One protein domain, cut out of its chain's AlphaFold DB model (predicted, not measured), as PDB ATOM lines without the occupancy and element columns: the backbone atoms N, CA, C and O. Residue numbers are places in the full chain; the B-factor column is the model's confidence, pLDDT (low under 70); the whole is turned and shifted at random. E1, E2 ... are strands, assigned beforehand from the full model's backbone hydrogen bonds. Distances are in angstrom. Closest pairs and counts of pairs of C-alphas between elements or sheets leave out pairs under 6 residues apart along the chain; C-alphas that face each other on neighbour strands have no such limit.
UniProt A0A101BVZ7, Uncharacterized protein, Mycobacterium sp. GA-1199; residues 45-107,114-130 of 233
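AT A GLANCE: This is residues 45 to 107 and 114 to 130 of the 233 residues of an uncharacterized protein of Mycobacterium sp. GA-1199 (UniProt A0A101BVZ7). One twisted sheet of four antiparallel strands arches over, its three long strands E2, E3 and E4 each sharply bent, while residues 69 to 89 fold back as a loop at one end. The 80 printed residues hold E1 to E4, in that order along the chain and across the sheet, and no named helix: all strand. The whole is loose, radius of gyration of the C-alphas 14.6 A, and elongated, 48 by 25 by 18 A.

HOW THE PARTS SIT: E2, residues 56 to 68, and E3, residues 90 to 101, form a hairpin at 163 degrees; N 60 and O 97 are 2.8 A apart, within hydrogen-bond range. E4, residues 118 to 129, is antiparallel to E3 at 168 degrees, with N 96 to O 123 at 2.8 A. E1, residues 45 to 50, forms a hairpin with E2 at 127 degrees, with N 47 to O 59 at 2.8 A. Edge strands E1 and E4 are apart. E2 bends by 85 degrees at residue 65, E3 by 67 at 94, E4 by 84 at 124.

IN THESE COORDINATES: E1 begins at C-alpha 45, (99.994, 92.171, 96.034), and spans 16.8 A; E2 spans 29.5 A, E3 30.5 A and E4 26.7 A, ending at C-alpha 129, (101.058, 79.196, 98.094).

THE WHOLE: The C-alphas farthest apart, Gln 71 and Gln 107, are 47.9 A apart. Residues 108 to 113 are not printed, and C-alphas 107 and 114 are 8.6 A apart. The E2 to E3 link is long. Residues 104 to 107 and 114 to 116 have pLDDT under 70.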
ATOM      1  N   VAL A  45     101.185  92.424  95.212       88.81
ATOM      2  CA  VAL A  45      99.994  92.171  96.034       88.81
ATOM      3  C   VAL A  45     100.180  92.807  97.409       88.81
ATOM      4  O   VAL A  45     101.245  92.687  98.006       88.81
ATOM      5  N   GLN A  46      99.154  93.485  97.927       90.44
ATOM      6  CA  GLN A  46      99.168  94.012  99.296       90.44
ATOM      7  C   GLN A  46      98.886  92.886 100.290       90.44
ATOM      8  O   GLN A  46      97.958  92.100 100.102       90.44
ATOM      9  N   VAL A  47      99.675  92.816 101.357       90.44
ATOM     10  CA  VAL A  47      99.654  91.730 102.336       90.44
ATOM     11  C   VAL A  47      99.451  92.321 103.721       90.44
ATOM     12  O   VAL A  47     100.206  93.189 104.163       90.44
ATOM     13  N   GLN A  48      98.441  91.819 104.424       91.31
ATOM     14  CA  GLN A  48      98.172  92.166 105.813       91.31
ATOM     15  C   GLN A  48      98.094  90.896 106.651       91.31
ATOM     16  O   GLN A  48      97.503  89.903 106.232       91.31
ATOM     17  N   GLY A  49      98.689  90.933 107.838       88.38
ATOM     18  CA  GLY A  49      98.695  89.807 108.767       88.38
ATOM     19  C   GLY A  49      98.569  90.278 110.207       88.38
ATOM     20  O   GLY A  49      98.998  91.378 110.546       88.38
ATOM     21  N   THR A  50      97.979  89.449 111.065       90.44
ATOM     22  CA  THR A  50      97.986  89.662 112.517       90.44
ATOM     23  C   THR A  50      98.629  88.447 113.168       90.44
ATOM     24  O   THR A  50      98.168  87.326 112.977       90.44
ATOM     25  N   GLY A  51      99.722  88.669 113.891       84.69
ATOM     26  CA  GLY A  51     100.434  87.630 114.621       84.69
ATOM     27  C   GLY A  51      99.767  87.285 115.961       84.69
ATOM     28  O   GLY A  51      98.917  88.038 116.441       84.69
ATOM     29  N   PRO A  52     100.197  86.192 116.619       81.38
ATOM     30  CA  PRO A  52      99.604  85.694 117.868       81.38
ATOM     31  C   PRO A  52      99.577  86.710 119.020       81.38
ATOM     32  O   PRO A  52      98.676  86.687 119.849       81.38
ATOM     33  N   ASN A  53     100.531  87.644 119.039       84.00
ATOM     34  CA  ASN A  53     100.658  88.675 120.073       84.00
ATOM     35  C   ASN A  53     100.005  90.009 119.667       84.00
ATOM     36  O   ASN A  53     100.385  91.062 120.170       84.00
ATOM     37  N   GLY A  54      99.094  89.997 118.687       84.88
ATOM     38  CA  GLY A  54      98.428  91.196 118.164       84.88
ATOM     39  C   GLY A  54      99.304  92.088 117.278       84.88
ATOM     40  O   GLY A  54      98.830  93.118 116.799       84.88
ATOM     41  N   VAL A  55     100.563  91.706 117.036       88.31
ATOM     42  CA  VAL A  55     101.469  92.406 116.113       88.31
ATOM     43  C   VAL A  55     100.864  92.383 114.716       88.31
ATOM     44  O   VAL A  55     100.512  91.319 114.211       88.31
ATOM     45  N   LYS A  56     100.738  93.547 114.083       89.75
ATOM     46  CA  LYS A  56     100.178  93.666 112.735       89.75
ATOM     47  C   LYS A  56     101.287  93.835 111.716       89.75
ATOM     48  O   LYS A  56     102.140  94.697 111.881       89.75
ATOM     49  N   PHE A  57     101.245  93.048 110.654       91.44
ATOM     50  CA  PHE A  57     102.057  93.245 109.465       91.44
ATOM     51  C   PHE A  57     101.225  93.968 108.407       91.44
ATOM     52  O   PHE A  57     100.102  93.553 108.119       91.44
ATOM     53  N   ASN A  58     101.780  95.029 107.827       91.94
ATOM     54  CA  ASN A  58     101.220  95.699 106.659       91.94
ATOM     55  C   ASN A  58     102.335  95.929 105.636       91.94
ATOM     56  O   ASN A  58     103.341  96.573 105.951       91.94
ATOM     57  N   GLY A  59     102.172  95.394 104.431       92.38
ATOM     58  CA  GLY A  59     103.230  95.379 103.435       92.38
ATOM     59  C   GLY A  59     102.770  94.935 102.056       92.38
ATOM     60  O   GLY A  59     101.580  94.824 101.778       92.38
ATOM     61  N   GLN A  60     103.739  94.655 101.196       93.06
ATOM     62  CA  GLN A  60     103.537  94.213  99.827       93.06
ATOM     63  C   GLN A  60     104.415  93.004  99.512       93.06
ATOM     64  O   GLN A  60     105.562  92.910  99.946       93.06
ATOM     65  N   PHE A  61     103.881  92.104  98.702       91.75
ATOM     66  CA  PHE A  61     104.612  91.017  98.080       91.75
ATOM     67  C   PHE A  61     104.776  91.295  96.596       91.75
ATOM     68  O   PHE A  61     103.804  91.608  95.916       91.75
ATOM     69  N   THR A  62     106.001  91.183  96.096       93.06
ATOM     70  CA  THR A  62     106.333  91.344  94.680       93.06
ATOM     71  C   THR A  62     106.813  90.007  94.135       93.06
ATOM     72  O   THR A  62     107.940  89.604  94.417       93.06
ATOM     73  N   ALA A  63     105.965  89.334  93.357       90.06
ATOM     74  CA  ALA A  63     106.276  88.053  92.735       90.06
ATOM     75  C   ALA A  63     107.325  88.223  91.625       90.06
ATOM     76  O   ALA A  63     107.144  89.020  90.697       90.06
ATOM     77  N   THR A  64     108.406  87.452  91.699       89.12
ATOM     78  CA  THR A  64     109.499  87.459  90.718       89.12
ATOM     79  C   THR A  64     109.588  86.157  89.932       89.12
ATOM     80  O   THR A  64     109.997  86.195  88.773       89.12
ATOM     81  N   ALA A  65     109.176  85.029  90.515       86.81
ATOM     82  CA  ALA A  65     109.154  83.731  89.847       86.81
ATOM     83  C   ALA A  65     108.062  82.805  90.420       86.81
ATOM     84  O   ALA A  65     107.374  83.138  91.386       86.81
ATOM     85  N   ALA A  66     107.904  81.639  89.797       86.88
ATOM     86  CA  ALA A  66     107.110  80.525  90.301       86.88
ATOM     87  C   ALA A  66     108.042  79.339  90.589       86.88
ATOM     88  O   ALA A  66     109.022  79.131  89.873       86.88
ATOM     89  N   LYS A  67     107.754  78.594  91.656       83.62
ATOM     90  CA  LYS A  67     108.497  77.414  92.100       83.62
ATOM     91  C   LYS A  67     107.531  76.248  92.288       83.62
ATOM     92  O   LYS A  67     106.468  76.431  92.881       83.62
ATOM     93  N   ASP A  68     107.949  75.060  91.872       85.12
ATOM     94  CA  ASP A  68     107.208  73.827  92.130       85.12
ATOM     95  C   ASP A  68     107.284  73.442  93.616       85.12
ATOM     96  O   ASP A  68     108.344  73.480  94.255       85.12
ATOM     97  N   VAL A  69     106.135  73.085  94.179       85.19
ATOM     98  CA  VAL A  69     105.958  72.643  95.567       85.19
ATOM     99  C   VAL A  69     105.051  71.418  95.603       85.19
ATOM    100  O   VAL A  69     104.338  71.131  94.644       85.19
ATOM    101  N   ALA A  70     105.041  70.680  96.713       85.12
ATOM    102  CA  ALA A  70     104.221  69.477  96.808       85.12
ATOM    103  C   ALA A  70     102.728  69.813  96.632       85.12
ATOM    104  O   ALA A  70     102.162  70.571  97.428       85.12
ATOM    105  N   GLN A  71     102.082  69.230  95.618       87.81
ATOM    106  CA  GLN A  71     100.639  69.360  95.440       87.81
ATOM    107  C   GLN A  71      99.921  68.525  96.503       87.81
ATOM    108  O   GLN A  71     100.116  67.311  96.589       87.81
ATOM    109  N   ARG A  72      99.088  69.158  97.330       81.56
ATOM    110  CA  ARG A  72      98.320  68.457  98.363       81.56
ATOM    111  C   ARG A  72      96.942  69.072  98.498       81.56
ATOM    112  O   ARG A  72      96.828  70.283  98.590       81.56
ATOM    113  N   ALA A  73      95.913  68.235  98.570       78.31
ATOM    114  CA  ALA A  73      94.575  68.695  98.912       78.31
ATOM    115  C   ALA A  73      94.532  69.151 100.382       78.31
ATOM    116  O   ALA A  73      94.868  68.372 101.280       78.31
ATOM    117  N   GLY A  74      94.107  70.393 100.629       78.12
ATOM    118  CA  GLY A  74      93.882  70.928 101.976       78.12
ATOM    119  C   GLY A  74      94.521  72.302 102.202       78.12
ATOM    120  O   GLY A  74      94.839  73.004 101.246       78.12
ATOM    121  N   PRO A  75      94.680  72.745 103.461       78.69
ATOM    122  CA  PRO A  75      95.384  73.989 103.750       78.69
ATOM    123  C   PRO A  75      96.862  73.870 103.354       78.69
ATOM    124  O   PRO A  75      97.540  72.909 103.724       78.69
ATOM    125  N   ALA A  76      97.360  74.865 102.619       80.62
ATOM    126  CA  ALA A  76      98.763  74.945 102.235       80.62
ATOM    127  C   ALA A  76      99.679  74.935 103.470       80.62
ATOM    128  O   ALA A  76      99.411  75.606 104.470       80.62
ATOM    129  N   MET A  77     100.776  74.183 103.387       82.00
ATOM    130  CA  MET A  77     101.806  74.135 104.426       82.00
ATOM    131  C   MET A  77     102.942  75.105 104.088       82.00
ATOM    132  O   MET A  77     103.251  75.325 102.913       82.00
ATOM    133  N   ALA A  78     103.570  75.673 105.117       84.12
ATOM    134  CA  ALA A  78     104.676  76.614 104.983       84.12
ATOM    135  C   ALA A  78     105.768  76.364 106.033       84.12
ATOM    136  O   ALA A  78     105.496  75.819 107.104       84.12
ATOM    137  N   ASP A  79     106.993  76.771 105.713       83.25
ATOM    138  CA  ASP A  79     108.130  76.860 106.623       83.25
ATOM    139  C   ASP A  79     108.461  78.334 106.946       83.25
ATOM    140  O   ASP A  79     107.666  79.242 106.691       83.25
ATOM    141  N   ALA A  80     109.640  78.587 107.523       80.12
ATOM    142  CA  ALA A  80     110.098  79.937 107.855       80.12
ATOM    143  C   ALA A  80     110.275  80.863 106.630       80.12
ATOM    144  O   ALA A  80     110.281  82.083 106.787       80.12
ATOM    145  N   ASN A  81     110.411  80.299 105.427       75.88
ATOM    146  CA  ASN A  81     110.660  81.003 104.170       75.88
ATOM    147  C   ASN A  81     109.445  80.984 103.220       75.88
ATOM    148  O   ASN A  81     109.487  81.608 102.158       75.88
ATOM    149  N   GLY A  82     108.350  80.315 103.591       85.06
ATOM    150  CA  GLY A  82     107.076  80.356 102.876       85.06
ATOM    151  C   GLY A  82     106.536  78.976 102.503       85.06
ATOM    152  O   GLY A  82     106.811  77.988 103.172       85.06
ATOM    153  N   ALA A  83     105.708  78.897 101.463       88.06
ATOM    154  CA  ALA A  83     105.004  77.668 101.101       88.06
ATOM    155  C   ALA A  83     105.935  76.507 100.725       88.06
ATOM    156  O   ALA A  83     106.797  76.643  99.853       88.06
ATOM    157  N   THR A  84     105.675  75.348 101.333       86.75
ATOM    158  CA  THR A  84     106.262  74.039 100.999       86.75
ATOM    159  C   THR A  84     105.270  73.133 100.263       86.75
ATOM    160  O   THR A  84     105.668  72.134  99.665       86.75
ATOM    161  N   SER A  85     103.983  73.495 100.273       85.81
ATOM    162  CA  SER A  85     102.906  72.809  99.562       85.81
ATOM    163  C   SER A  85     101.829  73.796  99.104       85.81
ATOM    164  O   SER A  85     101.625  74.836  99.733       85.81
ATOM    165  N   SER A  86     101.125  73.460  98.022       87.69
ATOM    166  CA  SER A  86      99.945  74.188  97.547       87.69
ATOM    167  C   SER A  86      98.917  73.246  96.911       87.69
ATOM    168  O   SER A  86      99.210  72.083  96.635       87.69
ATOM    169  N   ASN A  87      97.709  73.747  96.641       83.25
ATOM    170  CA  ASN A  87      96.664  72.957  95.972       83.25
ATOM    171  C   ASN A  87      96.929  72.762  94.473       83.25
ATOM    172  O   ASN A  87      96.390  71.842  93.859       83.25
ATOM    173  N   THR A  88      97.765  73.614  93.886       83.19
ATOM    174  CA  THR A  88      98.037  73.660  92.442       83.19
ATOM    175  C   THR A  88      99.431  73.136  92.082       83.19
ATOM    176  O   THR A  88      99.783  73.114  90.911       83.19
ATOM    177  N   GLY A  89     100.241  72.740  93.072       87.00
ATOM    178  CA  GLY A  89     101.634  72.322  92.871       87.00
ATOM    179  C   GLY A  89     102.614  73.479  92.652       87.00
ATOM    180  O   GLY A  89     103.809  73.251  92.509       87.00
ATOM    181  N   ILE A  90     102.136  74.725  92.667       87.12
ATOM    182  CA  ILE A  90     102.941  75.926  92.426       87.12
ATOM    183  C   ILE A  90     102.953  76.831  93.664       87.12
ATOM    184  O   ILE A  90     101.973  76.920  94.406       87.12
ATOM    185  N   ALA A  91     104.060  77.529  93.894       90.31
ATOM    186  CA  ALA A  91     104.150  78.661  94.804       90.31
ATOM    187  C   ALA A  91     104.842  79.842  94.112       90.31
ATOM    188  O   ALA A  91     105.771  79.663  93.327       90.31
ATOM    189  N   LEU A  92     104.398  81.064  94.397       91.31
ATOM    190  CA  LEU A  92     105.033  82.275  93.884       91.31
ATOM    191  C   LEU A  92     106.197  82.653  94.790       91.31
ATOM    192  O   LEU A  92     106.010  82.802  95.994       91.31
ATOM    193  N   THR A  93     107.378  82.854  94.223       91.25
ATOM    194  CA  THR A  93     108.547  83.340  94.955       91.25
ATOM    195  C   THR A  93     108.777  84.814  94.662       91.25
ATOM    196  O   THR A  93     108.511  85.303  93.560       91.25
ATOM    197  N   GLY A  94     109.224  85.558  95.670       91.81
ATOM    198  CA  GLY A  94     109.402  86.993  95.526       91.81
ATOM    199  C   GLY A  94     109.789  87.718  96.802       91.81
ATOM    200  O   GLY A  94     110.043  87.117  97.847       91.81
ATOM    201  N   GLN A  95     109.809  89.044  96.702       93.25
ATOM    202  CA  GLN A  95     110.185  89.914  97.804       93.25
ATOM    203  C   GLN A  95     108.953  90.316  98.622       93.25
ATOM    204  O   GLN A  95     107.990  90.854  98.072       93.25
ATOM    205  N   LEU A  96     109.004  90.113  99.936       92.44
ATOM    206  CA  LEU A  96     108.029  90.602 100.907       92.44
ATOM    207  C   LEU A  96     108.623  91.793 101.668       92.44
ATOM    208  O   LEU A  96     109.617  91.647 102.381       92.44
ATOM    209  N   THR A  97     108.009  92.966 101.538       93.12
ATOM    210  CA  THR A  97     108.416  94.182 102.257       93.12
ATOM    211  C   THR A  97     107.259  94.758 103.058       93.12
ATOM    212  O   THR A  97     106.105  94.618 102.667       93.12
ATOM    213  N   GLY A  98     107.531  95.406 104.190       93.44
ATOM    214  CA  GLY A  98     106.471  96.022 104.987       93.44
ATOM    215  C   GLY A  98     106.908  96.467 106.371       93.44
ATOM    216  O   GLY A  98     108.095  96.524 106.680       93.44
ATOM    217  N   LYS A  99     105.922  96.773 107.213       91.06
ATOM    218  CA  LYS A  99     106.113  97.150 108.614       91.06
ATOM    219  C   LYS A  99     105.382  96.167 109.527       91.06
ATOM    220  O   LYS A  99     104.197  95.901 109.318       91.06
ATOM    221  N   LEU A 100     106.067  95.674 110.555       89.81
ATOM    222  CA  LEU A 100     105.459  95.063 111.738       89.81
ATOM    223  C   LEU A 100     105.181  96.163 112.758       89.81
ATOM    224  O   LEU A 100     106.056  96.973 113.030       89.81
ATOM    225  N   VAL A 101     103.981  96.196 113.324       87.69
ATOM    226  CA  VAL A 101     103.582  97.158 114.353       87.69
ATOM    227  C   VAL A 101     103.111  96.384 115.570       87.69
ATOM    228  O   VAL A 101     102.101  95.676 115.509       87.69
ATOM    229  N   SER A 102     103.833  96.522 116.679       86.44
ATOM    230  CA  SER A 102     103.423  95.935 117.954       86.44
ATOM    231  C   SER A 102     102.211  96.677 118.527       86.44
ATOM    232  O   SER A 102     102.128  97.904 118.399       86.44
ATOM    233  N   PRO A 103     101.270  95.983 119.194       77.00
ATOM    234  CA  PRO A 103     100.269  96.662 120.004       77.00
ATOM    235  C   PRO A 103     100.994  97.503 121.054       77.00
ATOM    236  O   PRO A 103     101.897  97.002 121.727       77.00
ATOM    237  N   GLY A 104     100.639  98.783 121.175       68.00
ATOM    238  CA  GLY A 104     101.129  99.590 122.289       68.00
ATOM    239  C   GLY A 104     100.692  98.938 123.600       68.00
ATOM    240  O   GLY A 104      99.530  98.545 123.733       68.00
ATOM    241  N   GLN A 105     101.608  98.785 124.557       60.59
ATOM    242  CA  GLN A 105     101.199  98.456 125.919       60.59
ATOM    243  C   GLN A 105     100.424  99.660 126.471       60.59
ATOM    244  O   GLN A 105     100.863 100.792 126.254       60.59
ATOM    245  N   PRO A 106      99.290  99.469 127.166       55.59
ATOM    246  CA  PRO A 106      98.633 100.572 127.848       55.59
ATOM    247  C   PRO A 106      99.593 101.102 128.916       55.59
ATOM    248  O   PRO A 106      99.783 100.481 129.960       55.59
ATOM    249  N   GLN A 107     100.251 102.227 128.637       54.84
ATOM    250  CA  GLN A 107     101.046 102.915 129.639       54.84
ATOM    251  C   GLN A 107     100.094 103.452 130.708       54.84
ATOM    252  O   GLN A 107      99.086 104.098 130.410       54.84
ATOM    253  N   ASP A 114     100.395 105.568 122.164       55.16
ATOM    254  CA  ASP A 114     101.629 105.321 121.425       55.16
ATOM    255  C   ASP A 114     101.470 103.986 120.677       55.16
ATOM    256  O   ASP A 114     101.389 102.912 121.282       55.16
ATOM    257  N   ARG A 115     101.363 104.031 119.337       59.84
ATOM    258  CA  ARG A 115     101.533 102.819 118.515       59.84
ATOM    259  C   ARG A 115     102.867 102.201 118.922       59.84
ATOM    260  O   ARG A 115     103.878 102.900 118.917       59.84
ATOM    261  N   GLY A 116     102.871 100.908 119.251       63.50
ATOM    262  CA  GLY A 116     104.112 100.199 119.537       63.50
ATOM    263  C   GLY A 116     105.107 100.364 118.385       63.50
ATOM    264  O   GLY A 116     104.713 100.605 117.241       63.50
ATOM    265  N   ALA A 117     106.401 100.271 118.702       73.69
ATOM    266  CA  ALA A 117     107.480 100.471 117.739       73.69
ATOM    267  C   ALA A 117     107.228  99.688 116.440       73.69
ATOM    268  O   ALA A 117     106.866  98.507 116.486       73.69
ATOM    269  N   ALA A 118     107.418 100.352 115.298       80.69
ATOM    270  CA  ALA A 118     107.308  99.727 113.990       80.69
ATOM    271  C   ALA A 118     108.670  99.164 113.559       80.69
ATOM    272  O   ALA A 118     109.657  99.898 113.561       80.69
ATOM    273  N   GLN A 119     108.729  97.888 113.177       89.12
ATOM    274  CA  GLN A 119     109.922  97.261 112.601       89.12
ATOM    275  C   GLN A 119     109.762  97.089 111.090       89.12
ATOM    276  O   GLN A 119     108.696  96.703 110.611       89.12
ATOM    277  N   ASP A 120     110.827  97.353 110.339       90.50
ATOM    278  CA  ASP A 120     110.885  97.075 108.905       90.50
ATOM    279  C   ASP A 120     111.068  95.583 108.621       90.50
ATOM    280  O   ASP A 120     111.861  94.900 109.267       90.50
ATOM    281  N   VAL A 121     110.361  95.100 107.604       91.06
ATOM    282  CA  VAL A 121     110.496  93.754 107.044       91.06
ATOM    283  C   VAL A 121     110.962  93.879 105.606       91.06
ATOM    284  O   VAL A 121     110.373  94.624 104.822       91.06
ATOM    285  N   ASN A 122     111.995  93.120 105.253       92.88
ATOM    286  CA  ASN A 122     112.473  92.982 103.886       92.88
ATOM    287  C   ASN A 122     113.024  91.564 103.689       92.88
ATOM    288  O   ASN A 122     114.141  91.263 104.102       92.88
ATOM    289  N   ILE A 123     112.209  90.687 103.105       90.38
ATOM    290  CA  ILE A 123     112.533  89.279 102.864       90.38
ATOM    291  C   ILE A 123     112.553  89.057 101.356       90.38
ATOM    292  O   ILE A 123     111.525  89.205 100.704       90.38
ATOM    293  N   SER A 124     113.703  88.688 100.792       91.19
ATOM    294  CA  SER A 124     113.873  88.608  99.330       91.19
ATOM    295  C   SER A 124     113.351  87.325  98.678       91.19
ATOM    296  O   SER A 124     113.028  87.355  97.496       91.19
ATOM    297  N   ASN A 125     113.274  86.217  99.421       88.69
ATOM    298  CA  ASN A 125     112.967  84.882  98.887       88.69
ATOM    299  C   ASN A 125     111.731  84.269  99.559       88.69
ATOM    300  O   ASN A 125     111.749  83.110  99.969       88.69
ATOM    301  N   PHE A 126     110.674  85.060  99.719       90.94
ATOM    302  CA  PHE A 126     109.436  84.595 100.332       90.94
ATOM    303  C   PHE A 126     108.603  83.788  99.328       90.94
ATOM    304  O   PHE A 126     108.440  84.211  98.183       90.94
ATOM    305  N   SER A 127     108.069  82.643  99.757       91.25
ATOM    306  CA  SER A 127     107.229  81.755  98.942       91.25
ATOM    307  C   SER A 127     105.755  81.827  99.364       91.25
ATOM    308  O   SER A 127     105.422  81.597 100.527       91.25
ATOM    309  N   MET A 128     104.849  82.117  98.431       89.94
ATOM    310  CA  MET A 128     103.402  82.179  98.663       89.94
ATOM    311  C   MET A 128     102.672  81.022  97.983       89.94
ATOM    312  O   MET A 128     102.845  80.832  96.777       89.94
ATOM    313  N   PRO A 129     101.818  80.274  98.704       89.69
ATOM    314  CA  PRO A 129     101.058  79.196  98.094       89.69
ATOM    315  C   PRO A 129      99.943  79.774  97.222       89.69
ATOM    316  O   PRO A 129      99.276  80.734  97.613       89.69
ATOM    317  N   VAL A 130      99.702  79.164  96.061       86.00
ATOM    318  CA  VAL A 130      98.547  79.489  95.213       86.00
ATOM    319  C   VAL A 130      97.448  78.442  95.381       86.00
ATOM    320  O   VAL A 130      97.677  77.236  95.249       86.00
TER     321      VAL A 130